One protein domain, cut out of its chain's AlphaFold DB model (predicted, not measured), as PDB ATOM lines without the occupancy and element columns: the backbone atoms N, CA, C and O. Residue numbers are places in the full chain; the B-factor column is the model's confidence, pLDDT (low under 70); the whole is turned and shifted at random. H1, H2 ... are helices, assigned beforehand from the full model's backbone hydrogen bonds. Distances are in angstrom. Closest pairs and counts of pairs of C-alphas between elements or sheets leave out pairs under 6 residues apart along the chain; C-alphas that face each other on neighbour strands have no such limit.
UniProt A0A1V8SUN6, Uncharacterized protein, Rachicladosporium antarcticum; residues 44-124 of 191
ATOM      1  N   LEU A  44      42.867  16.004  44.623       89.69
ATOM      2  CA  LEU A  44      43.770  16.999  44.044       89.69
ATOM      3  C   LEU A  44      44.778  17.602  45.033       89.69
ATOM      4  O   LEU A  44      45.742  18.202  44.568       89.69
ATOM      5  N   SER A  45      44.577  17.478  46.351       92.62
ATOM      6  CA  SER A  45      45.552  17.942  47.349       92.62
ATOM      7  C   SER A  45      46.697  16.953  47.559       92.62
ATOM      8  O   SER A  45      47.693  17.306  48.184       92.62
ATOM      9  N   LEU A  46      46.559  15.723  47.060       91.31
ATOM     10  CA  LEU A  46      47.620  14.728  47.107       91.31
ATOM     11  C   LEU A  46      48.718  15.051  46.079       91.31
ATOM     12  O   LEU A  46      48.401  15.486  44.964       91.31
ATOM     13  N   PRO A  47      49.991  14.776  46.414       91.81
ATOM     14  CA  PRO A  47      51.077  14.749  45.444       91.81
ATOM     15  C   PRO A  47      50.754  13.834  44.249       91.81
ATOM     16  O   PRO A  47      50.075  12.813  44.429       91.81
ATOM     17  N   PRO A  48      51.224  14.166  43.032       87.19
ATOM     18  CA  PRO A  48      50.976  13.375  41.827       87.19
ATOM     19  C   PRO A  48      51.290  11.884  41.982       87.19
ATOM     20  O   PRO A  48      50.516  11.053  41.518       87.19
ATOM     21  N   GLU A  49      52.370  11.551  42.680       87.25
ATOM     22  CA  GLU A  49      52.860  10.191  42.899       87.25
ATOM     23  C   GLU A  49      51.837   9.358  43.680       87.25
ATOM     24  O   GLU A  49      51.490   8.244  43.287       87.25
ATOM     25  N   LEU A  50      51.270   9.932  44.747       90.88
ATOM     26  CA  LEU A  50      50.236   9.266  45.540       90.88
ATOM     27  C   LEU A  50      48.923   9.140  44.766       90.88
ATOM     28  O   LEU A  50      48.226   8.136  44.898       90.88
ATOM     29  N   ARG A  51      48.586  10.120  43.918       93.44
ATOM     30  CA  ARG A  51      47.392  10.028  43.060       93.44
ATOM     31  C   ARG A  51      47.504   8.885  42.059       93.44
ATOM     32  O   ARG A  51      46.519   8.183  41.862       93.44
ATOM     33  N   LEU A  52      48.687   8.666  41.481       89.81
ATOM     34  CA  LEU A  52      48.944   7.543  40.576       89.81
ATOM     35  C   LEU A  52      48.715   6.196  41.273       89.81
ATOM     36  O   LEU A  52      48.018   5.349  40.723       89.81
ATOM     37  N   VAL A  53      49.198   6.038  42.509       90.62
ATOM     38  CA  VAL A  53      48.958   4.823  43.310       90.62
ATOM     39  C   VAL A  53      47.460   4.617  43.554       90.62
ATOM     40  O   VAL A  53      46.951   3.505  43.418       90.62
ATOM     41  N   VAL A  54      46.722   5.690  43.860       92.94
ATOM     42  CA  VAL A  54      45.261   5.618  44.017       92.94
ATOM     43  C   VAL A  54      44.574   5.217  42.709       92.94
ATOM     44  O   VAL A  54      43.668   4.386  42.740       92.94
ATOM     45  N   TYR A  55      44.999   5.756  41.562       93.44
ATOM     46  CA  TYR A  55      44.457   5.359  40.259       93.44
ATOM     47  C   TYR A  55      44.694   3.874  39.983       93.44
ATOM     48  O   TYR A  55      43.751   3.180  39.607       93.44
ATOM     49  N   ASP A  56      45.908   3.382  40.226       91.50
ATOM     50  CA  ASP A  56      46.270   1.981  40.009       91.50
ATOM     51  C   ASP A  56      45.392   1.049  40.867       91.50
ATOM     52  O   ASP A  56      44.813   0.095  40.349       91.50
ATOM     53  N   MET A  57      45.168   1.376  42.145       90.00
ATOM     54  CA  MET A  57      44.264   0.607  43.017       90.00
ATOM     55  C   MET A  57      42.807   0.619  42.530       90.00
ATOM     56  O   MET A  57      42.135  -0.417  42.501       90.00
ATOM     57  N   VAL A  58      42.296   1.787  42.129       91.75
ATOM     58  CA  VAL A  58      40.916   1.930  41.637       91.75
ATOM     59  C   VAL A  58      40.720   1.172  40.321       91.75
ATOM     60  O   VAL A  58      39.673   0.570  40.100       91.75
ATOM     61  N   PHE A  59      41.714   1.164  39.438       91.94
ATOM     62  CA  PHE A  59      41.621   0.458  38.162       91.94
ATOM     63  C   PHE A  59      41.826  -1.042  38.303       91.94
ATOM     64  O   PHE A  59      41.102  -1.802  37.663       91.94
ATOM     65  N   ALA A  60      42.733  -1.476  39.176       88.19
ATOM     66  CA  ALA A  60      42.896  -2.886  39.498       88.19
ATOM     67  C   ALA A  60      41.607  -3.481  40.079       88.19
ATOM     68  O   ALA A  60      41.230  -4.582  39.699       88.19
ATOM     69  N   THR A  61      40.897  -2.745  40.938       87.94
ATOM     70  CA  THR A  61      39.600  -3.191  41.474       87.94
ATOM     71  C   THR A  61      38.494  -3.167  40.419       87.94
ATOM     72  O   THR A  61      37.755  -4.135  40.308       87.94
ATOM     73  N   ALA A  62      38.416  -2.122  39.588       88.25
ATOM     74  CA  ALA A  62      37.398  -2.017  38.537       88.25
ATOM     75  C   ALA A  62      37.547  -3.049  37.401       88.25
ATOM     76  O   ALA A  62      36.564  -3.365  36.739       88.25
ATOM     77  N   LEU A  63      38.769  -3.525  37.137       87.06
ATOM     78  CA  LEU A  63      39.072  -4.490  36.068       87.06
ATOM     79  C   LEU A  63      39.360  -5.905  36.581       87.06
ATOM     80  O   LEU A  63      39.383  -6.837  35.786       87.06
ATOM     81  N   GLY A  64      39.632  -6.058  37.878       76.25
ATOM     82  CA  GLY A  64      40.010  -7.323  38.511       76.25
ATOM     83  C   GLY A  64      38.833  -8.179  38.971       76.25
ATOM     84  O   GLY A  64      39.056  -9.217  39.585       76.25
ATOM     85  N   GLU A  65      37.592  -7.767  38.710       67.19
ATOM     86  CA  GLU A  65      36.459  -8.680  38.827       67.19
ATOM     87  C   GLU A  65      36.554  -9.700  37.685       67.19
ATOM     88  O   GLU A  65      36.195  -9.403  36.544       67.19
ATOM     89  N   ASP A  66      37.022 -10.913  38.006       62.09
ATOM     90  CA  ASP A  66      37.184 -12.080  37.111       62.09
ATOM     91  C   ASP A  66      35.907 -12.460  36.320       62.09
ATOM     92  O   ASP A  66      35.917 -13.355  35.476       62.09
ATOM     93  N   VAL A  67      34.792 -11.777  36.590       60.62
ATOM     94  CA  VAL A  67      33.455 -11.998  36.033       60.62
ATOM     95  C   VAL A  67      33.148 -11.066  34.851       60.62
ATOM     96  O   VAL A  67      32.151 -11.265  34.158       60.62
ATOM     97  N   LEU A  68      33.983 -10.058  34.564       65.69
ATOM     98  CA  LEU A  68      33.765  -9.206  33.393       65.69
ATOM     99  C   LEU A  68      34.016 -10.014  32.115       65.69
ATOM    100  O   LEU A  68      35.155 -10.275  31.722       65.69
ATOM    101  N   GLU A  69      32.934 -10.413  31.443       70.06
ATOM    102  CA  GLU A  69      33.009 -11.032  30.125       70.06
ATOM    103  C   GLU A  69      33.864 -10.143  29.219       70.06
ATOM    104  O   GLU A  69      33.528  -8.981  28.995       70.06
ATOM    105  N   ARG A  70      34.945 -10.690  28.647       65.50
ATOM    106  CA  ARG A  70      35.899  -9.955  27.784       65.50
ATOM    107  C   ARG A  70      35.251  -9.278  26.565       65.50
ATOM    108  O   ARG A  70      35.890  -8.489  25.877       65.50
ATOM    109  N   ARG A  71      33.995  -9.624  26.266       66.81
ATOM    110  CA  ARG A  71      33.170  -9.054  25.190       66.81
ATOM    111  C   ARG A  71      32.265  -7.909  25.652       66.81
ATOM    112  O   ARG A  71      31.708  -7.210  24.811       66.81
ATOM    113  N   SER A  72      32.105  -7.727  26.958       67.06
ATOM    114  CA  SER A  72      31.329  -6.642  27.543       67.06
ATOM    115  C   SER A  72      32.168  -5.365  27.608       67.06
ATOM    116  O   SER A  72      33.386  -5.383  27.779       67.06
ATOM    117  N   LEU A  73      31.515  -4.227  27.389       73.06
ATOM    118  CA  LEU A  73      32.155  -2.919  27.439       73.06
ATOM    119  C   LEU A  73      32.661  -2.670  28.865       73.06
ATOM    120  O   LEU A  73      31.851  -2.591  29.788       73.06
ATOM    121  N   PHE A  74      33.977  -2.512  29.038       77.38
ATOM    122  CA  PHE A  74      34.556  -2.195  30.344       77.38
ATOM    123  C   PHE A  74      33.898  -0.935  30.928       77.38
ATOM    124  O   PHE A  74      33.842   0.103  30.251       77.38
ATOM    125  N   PRO A  75      33.391  -0.988  32.173       82.75
ATOM    126  CA  PRO A  75      32.717   0.150  32.767       82.75
ATOM    127  C   PRO A  75      33.704   1.305  32.923       82.75
ATOM    128  O   PRO A  75      34.772   1.157  33.509       82.75
ATOM    129  N   LEU A  76      33.342   2.484  32.405       86.88
ATOM    130  CA  LEU A  76      34.185   3.669  32.535       86.88
ATOM    131  C   LEU A  76      34.298   4.060  34.022       86.88
ATOM    132  O   LEU A  76      33.263   4.458  34.585       86.88
ATOM    133  N   PRO A  77      35.502   4.032  34.627       89.75
ATOM    134  CA  PRO A  77      35.689   4.303  36.045       89.75
ATOM    135  C   PRO A  77      35.167   5.685  36.455       89.75
ATOM    136  O   PRO A  77      35.301   6.645  35.681       89.75
ATOM    137  N   PRO A  78      34.642   5.843  37.687       89.25
ATOM    138  CA  PRO A  78      34.139   7.122  38.184       89.25
ATOM    139  C   PRO A  78      35.164   8.252  38.068       89.25
ATOM    140  O   PRO A  78      34.804   9.365  37.690       89.25
ATOM    141  N   ILE A  79      36.449   7.957  38.294       91.25
ATOM    142  CA  ILE A  79      37.528   8.953  38.254       91.25
ATOM    143  C   ILE A  79      37.642   9.635  36.886       91.25
ATOM    144  O   ILE A  79      37.840  10.847  36.816       91.25
ATOM    145  N   LEU A  80      37.382   8.905  35.796       91.62
ATOM    146  CA  LEU A  80      37.401   9.452  34.439       91.62
ATOM    147  C   LEU A  80      36.179  10.330  34.136       91.62
ATOM    148  O   LEU A  80      36.205  11.115  33.188       91.62
ATOM    149  N   ARG A  81      35.125  10.265  34.955       91.88
ATOM    150  CA  ARG A  81      33.928  11.116  34.840       91.88
ATOM    151  C   ARG A  81      34.038  12.413  35.645       91.88
ATOM    152  O   ARG A  81      33.210  13.299  35.462       91.88
ATOM    153  N   THR A  82      35.059  12.540  36.493       90.00
ATOM    154  CA  THR A  82      35.279  13.718  37.347       90.00
ATOM    155  C   THR A  82      35.915  14.890  36.577       90.00
ATOM    156  O   THR A  82      35.652  15.093  35.384       90.00
ATOM    157  N   CYS A  83      36.723  15.713  37.254       89.25
ATOM    158  CA  CYS A  83      37.340  16.897  36.678       89.25
ATOM    159  C   CYS A  83      38.395  16.538  35.618       89.25
ATOM    160  O   CYS A  83      38.961  15.444  35.576       89.25
ATOM    161  N   ARG A  84      38.660  17.492  34.720       89.00
ATOM    162  CA  ARG A  84      39.536  17.286  33.557       89.00
ATOM    163  C   ARG A  84      40.968  16.911  33.939       89.00
ATOM    164  O   ARG A  84      41.575  16.134  33.215       89.00
ATOM    165  N   ILE A  85      41.488  17.468  35.033       89.00
ATOM    166  CA  ILE A  85      42.866  17.233  35.488       89.00
ATOM    167  C   ILE A  85      43.044  15.755  35.841       89.00
ATOM    168  O   ILE A  85      43.837  15.074  35.199       89.00
ATOM    169  N   LEU A  86      42.209  15.240  36.751       92.00
ATOM    170  CA  LEU A  86      42.222  13.828  37.149       92.00
ATOM    171  C   LEU A  86      42.015  12.902  35.952       92.00
ATOM    172  O   LEU A  86      42.682  11.884  35.824       92.00
ATOM    173  N   ARG A  87      41.126  13.279  35.026       93.94
ATOM    174  CA  ARG A  87      40.887  12.498  33.810       93.94
ATOM    175  C   ARG A  87      42.129  12.382  32.931       93.94
ATOM    176  O   ARG A  87      42.342  11.321  32.363       93.94
ATOM    177  N   LEU A  88      42.900  13.457  32.759       90.31
ATOM    178  CA  LEU A  88      44.103  13.428  31.924       90.31
ATOM    179  C   LEU A  88      45.203  12.585  32.572       90.31
ATOM    180  O   LEU A  88      45.778  11.747  31.889       90.31
ATOM    181  N   GLU A  89      45.426  12.753  33.876       91.94
ATOM    182  CA  GLU A  89      46.434  11.989  34.623       91.94
ATOM    183  C   GLU A  89      46.094  10.495  34.684       91.94
ATOM    184  O   GLU A  89      46.926   9.636  34.404       91.94
ATOM    185  N   ALA A  90      44.839  10.173  35.000       94.50
ATOM    186  CA  ALA A  90      44.410   8.794  35.174       94.50
ATOM    187  C   ALA A  90      44.209   8.057  33.838       94.50
ATOM    188  O   ALA A  90      44.109   6.832  33.821       94.50
ATOM    189  N   ARG A  91      44.154   8.767  32.698       92.00
ATOM    190  CA  ARG A  91      43.925   8.150  31.380       92.00
ATOM    191  C   ARG A  91      45.039   7.189  30.990       92.00
ATOM    192  O   ARG A  91      44.737   6.112  30.487       92.00
ATOM    193  N   GLU A  92      46.295   7.572  31.186       88.06
ATOM    194  CA  GLU A  92      47.436   6.721  30.823       88.06
ATOM    195  C   GLU A  92      47.463   5.456  31.686       88.06
ATOM    196  O   GLU A  92      47.567   4.352  31.154       88.06
ATOM    197  N   CYS A  93      47.234   5.608  32.995       90.62
ATOM    198  CA  CYS A  93      47.127   4.480  33.922       90.62
ATOM    199  C   CYS A  93      45.964   3.546  33.546       90.62
ATOM    200  O   CYS A  93      46.131   2.329  33.549       90.62
ATOM    201  N   TRP A  94      44.808   4.100  33.161       93.12
ATOM    202  CA  TRP A  94      43.655   3.313  32.718       93.12
ATOM    203  C   TRP A  94      43.954   2.501  31.460       93.12
ATOM    204  O   TRP A  94      43.641   1.319  31.415       93.12
ATOM    205  N   VAL A  95      44.576   3.114  30.446       90.88
ATOM    206  CA  VAL A  95      44.929   2.417  29.199       90.88
ATOM    207  C   VAL A  95      45.903   1.270  29.472       90.88
ATOM    208  O   VAL A  95      45.710   0.185  28.932       90.88
ATOM    209  N   ALA A  96      46.893   1.477  30.343       89.62
ATOM    210  CA  ALA A  96      47.829   0.425  30.732       89.62
ATOM    211  C   ALA A  96      47.118  -0.758  31.417       89.62
ATOM    212  O   ALA A  96      47.320  -1.905  31.027       89.62
ATOM    213  N   HIS A  97      46.233  -0.491  32.385       89.81
ATOM    214  CA  HIS A  97      45.480  -1.553  33.067       89.81
ATOM    215  C   HIS A  97      44.491  -2.259  32.138       89.81
ATOM    216  O   HIS A  97      44.332  -3.473  32.222       89.81
ATOM    217  N   LEU A  98      43.846  -1.512  31.239       89.25
ATOM    218  CA  LEU A  98      42.934  -2.066  30.246       89.25
ATOM    219  C   LEU A  98      43.670  -3.019  29.299       89.25
ATOM    220  O   LEU A  98      43.150  -4.085  28.996       89.25
ATOM    221  N   GLN A  99      44.888  -2.670  28.875       88.06
ATOM    222  CA  GLN A  99      45.709  -3.544  28.039       88.06
ATOM    223  C   GLN A  99      46.070  -4.843  28.772       88.06
ATOM    224  O   GLN A  99      45.853  -5.920  28.230       88.06
ATOM    225  N   LEU A 100      46.509  -4.755  30.035       87.06
ATOM    226  CA  LEU A 100      46.783  -5.942  30.857       87.06
ATOM    227  C   LEU A 100      45.543  -6.832  31.013       87.06
ATOM    228  O   LEU A 100      45.642  -8.051  30.886       87.06
ATOM    229  N   ALA A 101      44.371  -6.228  31.227       86.94
ATOM    230  CA  ALA A 101      43.110  -6.955  31.321       86.94
ATOM    231  C   ALA A 101      42.729  -7.642  29.994       86.94
ATOM    232  O   ALA A 101      42.270  -8.786  30.007       86.94
ATOM    233  N   ILE A 102      42.955  -6.985  28.849       85.62
ATOM    234  CA  ILE A 102      42.748  -7.563  27.510       85.62
ATOM    235  C   ILE A 102      43.678  -8.761  27.286       85.62
ATOM    236  O   ILE A 102      43.228  -9.804  26.805       85.62
ATOM    237  N   ASP A 103      44.940  -8.636  27.695       86.94
ATOM    238  CA  ASP A 103      45.954  -9.689  27.580       86.94
ATOM    239  C   ASP A 103      45.727 -10.836  28.588       86.94
ATOM    240  O   ASP A 103      46.391 -11.871  28.530       86.94
ATOM    241  N   GLY A 104      44.760 -10.687  29.502       85.56
ATOM    242  CA  GLY A 104      44.438 -11.671  30.535       85.56
ATOM    243  C   GLY A 104      45.464 -11.727  31.668       85.56
ATOM    244  O   GLY A 104      45.507 -12.713  32.404       85.56
ATOM    245  N   ILE A 105      46.291 -10.691  31.810       83.81
ATOM    246  CA  ILE A 105      47.263 -10.562  32.891       83.81
ATOM    247  C   ILE A 105      46.538  -9.981  34.116       83.81
ATOM    248  O   ILE A 105      45.899  -8.931  34.000       83.81
ATOM    249  N   PRO A 106      46.648 -10.602  35.306       81.44
ATOM    250  CA  PRO A 106      46.009 -10.085  36.508       81.44
ATOM    251  C   PRO A 106      46.497  -8.665  36.816       81.44
ATOM    252  O   PRO A 106      47.686  -8.433  37.055       81.44
ATOM    253  N   THR A 107      45.569  -7.711  36.865       76.06
ATOM    254  CA  THR A 107      45.854  -6.287  37.110       76.06
ATOM    255  C   THR A 107      46.469  -6.028  38.486       76.06
ATOM    256  O   THR A 107      47.186  -5.046  38.655       76.06
ATOM    257  N   ARG A 108      46.294  -6.944  39.452       70.38
ATOM    258  CA  ARG A 108      46.975  -6.905  40.762       70.38
ATOM    259  C   ARG A 108      48.502  -6.857  40.656       70.38
ATOM    260  O   ARG A 108      49.143  -6.305  41.543       70.38
ATOM    261  N   ASN A 109      49.078  -7.379  39.575       68.06
ATOM    262  CA  ASN A 109      50.527  -7.383  39.373       68.06
ATOM    263  C   ASN A 109      51.039  -6.094  38.702       68.06
ATOM    264  O   ASN A 109      52.248  -5.867  38.663       68.06
ATOM    265  N   ALA A 110      50.146  -5.241  38.186       69.00
ATOM    266  CA  ALA A 110      50.506  -4.041  37.431       69.00
ATOM    267  C   ALA A 110      51.257  -3.014  38.290       69.00
ATOM    268  O   ALA A 110      52.289  -2.487  37.875       69.00
ATOM    269  N   THR A 111      50.783  -2.772  39.516       68.12
ATOM    270  CA  THR A 111      51.415  -1.830  40.452       68.12
ATOM    271  C   THR A 111      52.818  -2.298  40.837       68.12
ATOM    272  O   THR A 111      53.763  -1.512  40.833       68.12
ATOM    273  N   THR A 112      52.986  -3.599  41.094       68.00
ATOM    274  CA  THR A 112      54.289  -4.194  41.416       68.00
ATOM    275  C   THR A 112      55.253  -4.115  40.235       68.00
ATOM    276  O   THR A 112      56.421  -3.792  40.431       68.00
ATOM    277  N   GLN A 113      54.778  -4.341  39.005       66.62
ATOM    278  CA  GLN A 113      55.602  -4.178  37.804       66.62
ATOM    279  C   GLN A 113      56.027  -2.727  37.591       66.62
ATOM    280  O   GLN A 113      57.170  -2.481  37.226       66.62
ATOM    281  N   ARG A 114      55.147  -1.755  37.853       67.75
ATOM    282  CA  ARG A 114      55.494  -0.334  37.746       67.75
ATOM    283  C   ARG A 114      56.575   0.062  38.750       67.75
ATOM    284  O   ARG A 114      57.573   0.647  38.350       67.75
ATOM    285  N   ILE A 115      56.421  -0.331  40.015       66.88
ATOM    286  CA  ILE A 115      57.416  -0.069  41.065       66.88
ATOM    287  C   ILE A 115      58.737  -0.782  40.746       66.88
ATOM    288  O   ILE A 115      59.805  -0.193  40.882       66.88
ATOM    289  N   GLY A 116      58.676  -2.029  40.268       63.66
ATOM    290  CA  GLY A 116      59.856  -2.784  39.849       63.66
ATOM    291  C   GLY A 116      60.577  -2.149  38.659       63.66
ATOM    292  O   GLY A 116      61.801  -2.051  38.665       63.66
ATOM    293  N   ASN A 117      59.830  -1.648  37.674       62.88
ATOM    294  CA  ASN A 117      60.384  -0.965  36.508       62.88
ATOM    295  C   ASN A 117      60.944   0.416  36.856       62.88
ATOM    296  O   ASN A 117      61.941   0.812  36.269       62.88
ATOM    297  N   GLU A 118      60.353   1.142  37.806       62.06
ATOM    298  CA  GLU A 118      60.897   2.415  38.298       62.06
ATOM    299  C   GLU A 118      62.138   2.207  39.181       62.06
ATOM    300  O   GLU A 118      63.063   3.011  39.119       62.06
ATOM    301  N   ALA A 119      62.208   1.107  39.939       60.44
ATOM    302  CA  ALA A 119      63.394   0.733  40.711       60.44
ATOM    303  C   ALA A 119      64.541   0.201  39.829       60.44
ATOM    304  O   ALA A 119      65.711   0.414  40.144       60.44
ATOM    305  N   ALA A 120      64.216  -0.488  38.729       55.59
ATOM    306  CA  ALA A 120      65.187  -0.991  37.755       55.59
ATOM    307  C   ALA A 120      65.561   0.048  36.683       55.59
ATOM    308  O   ALA A 120      66.600  -0.082  36.030       55.59
ATOM    309  N   ALA A 121      64.739   1.080  36.482       52.34
ATOM    310  CA  ALA A 121      65.078   2.188  35.610       52.34
ATOM    311  C   ALA A 121      66.180   3.014  36.286       52.34
ATOM    312  O   ALA A 121      65.962   3.540  37.379       52.34
ATOM    313  N   PRO A 122      67.359   3.185  35.657       55.53
ATOM    314  CA  PRO A 122      68.334   4.139  36.159       55.53
ATOM    315  C   PRO A 122      67.630   5.486  36.273       55.53
ATOM    316  O   PRO A 122      67.032   5.935  35.291       55.53
ATOM    317  N   PHE A 123      67.661   6.067  37.479       48.44
ATOM    318  CA  PHE A 123      67.057   7.351  37.825       48.44
ATOM    319  C   PHE A 123      67.261   8.310  36.652       48.44
ATOM    320  O   PHE A 123      68.376   8.775  36.416       48.44
ATOM    321  N   ARG A 124      66.219   8.533  35.843       51.78
ATOM    322  CA  ARG A 124      66.307   9.505  34.759       51.78
ATOM    323  C   ARG A 124      66.051  10.846  35.426       51.78
ATOM    324  O   ARG A 124      64.895  11.108  35.758       51.78
TER     325      ARG A 124
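What this domain is: This is residues 44 to 124 of the 191 residues of an uncharacterized protein of Rachicladosporium antarcticum (UniProt A0A1V8SUN6). Two long helices, H1 and H3, cross face to face and make the core; H4 starts near the end of H3, where it also touches H1, and the printed part ends in a free arm that sticks out, residues 115 to 124, of which 115 to 120 belong to H4. The short H2 packs on the first half of H3, and a long loop, residues 64 to 77, leads to it from H1. The printed part has 81 residues with four named helices, H1 to H4, and no named strand: all helix. It is compact, with a radius of gyration of the C-alphas of 13.2 A, and flat, spanning 39 by 31 by 15 A.

How they stand to each other: The hub is H3, residues 84 to 102, with a kink of 41 degrees near residue 92. H1, residues 48 to 63, touches it at a steep tilt of 45 degrees, the same way; the closest C-alphas, of Tyr 55 and Ala 90, are 6.1 A apart. H2, residues 78 to 81, touches residues 86 to 91 of H3, closest at the C-alphas of Leu 80 and Arg 87, 4.7 A. H4, residues 107 to 120, is about perpendicular to H3, at 74 degrees, and touches it closest at the C-alphas of His 97 and Thr 107, 6.2 A. With residues 107 to 111 alone, H4 touches H1 at a shallow tilt of 31 degrees, opposite ways; the C-alphas of Ala 60 and Thr 107 are closest, 5.1 A. H2 and H4 are apart. Every O i to N i+4 pair is within hydrogen-bond range in H1, 13 of 15 in H3 and 8 of 10 in H4; H2 is too short for such a pair.

Where its parts are: H3 measures 25.8 A, H1 22.2 A, H4 20.1 A. C-alpha 48 begins H1 at (50.976, 13.375, 41.827), and C-alpha 120 ends H4 at (65.187, -0.991, 37.755).

The domain as a whole: The C-alphas of Ser 72 and Phe 123 are farthest apart, 39.7 A. The printed part has no cut; the link from H1 to H2 is long. pLDDT is under 70 at residues 65 to 68, 70 to 72 and 109 to 124.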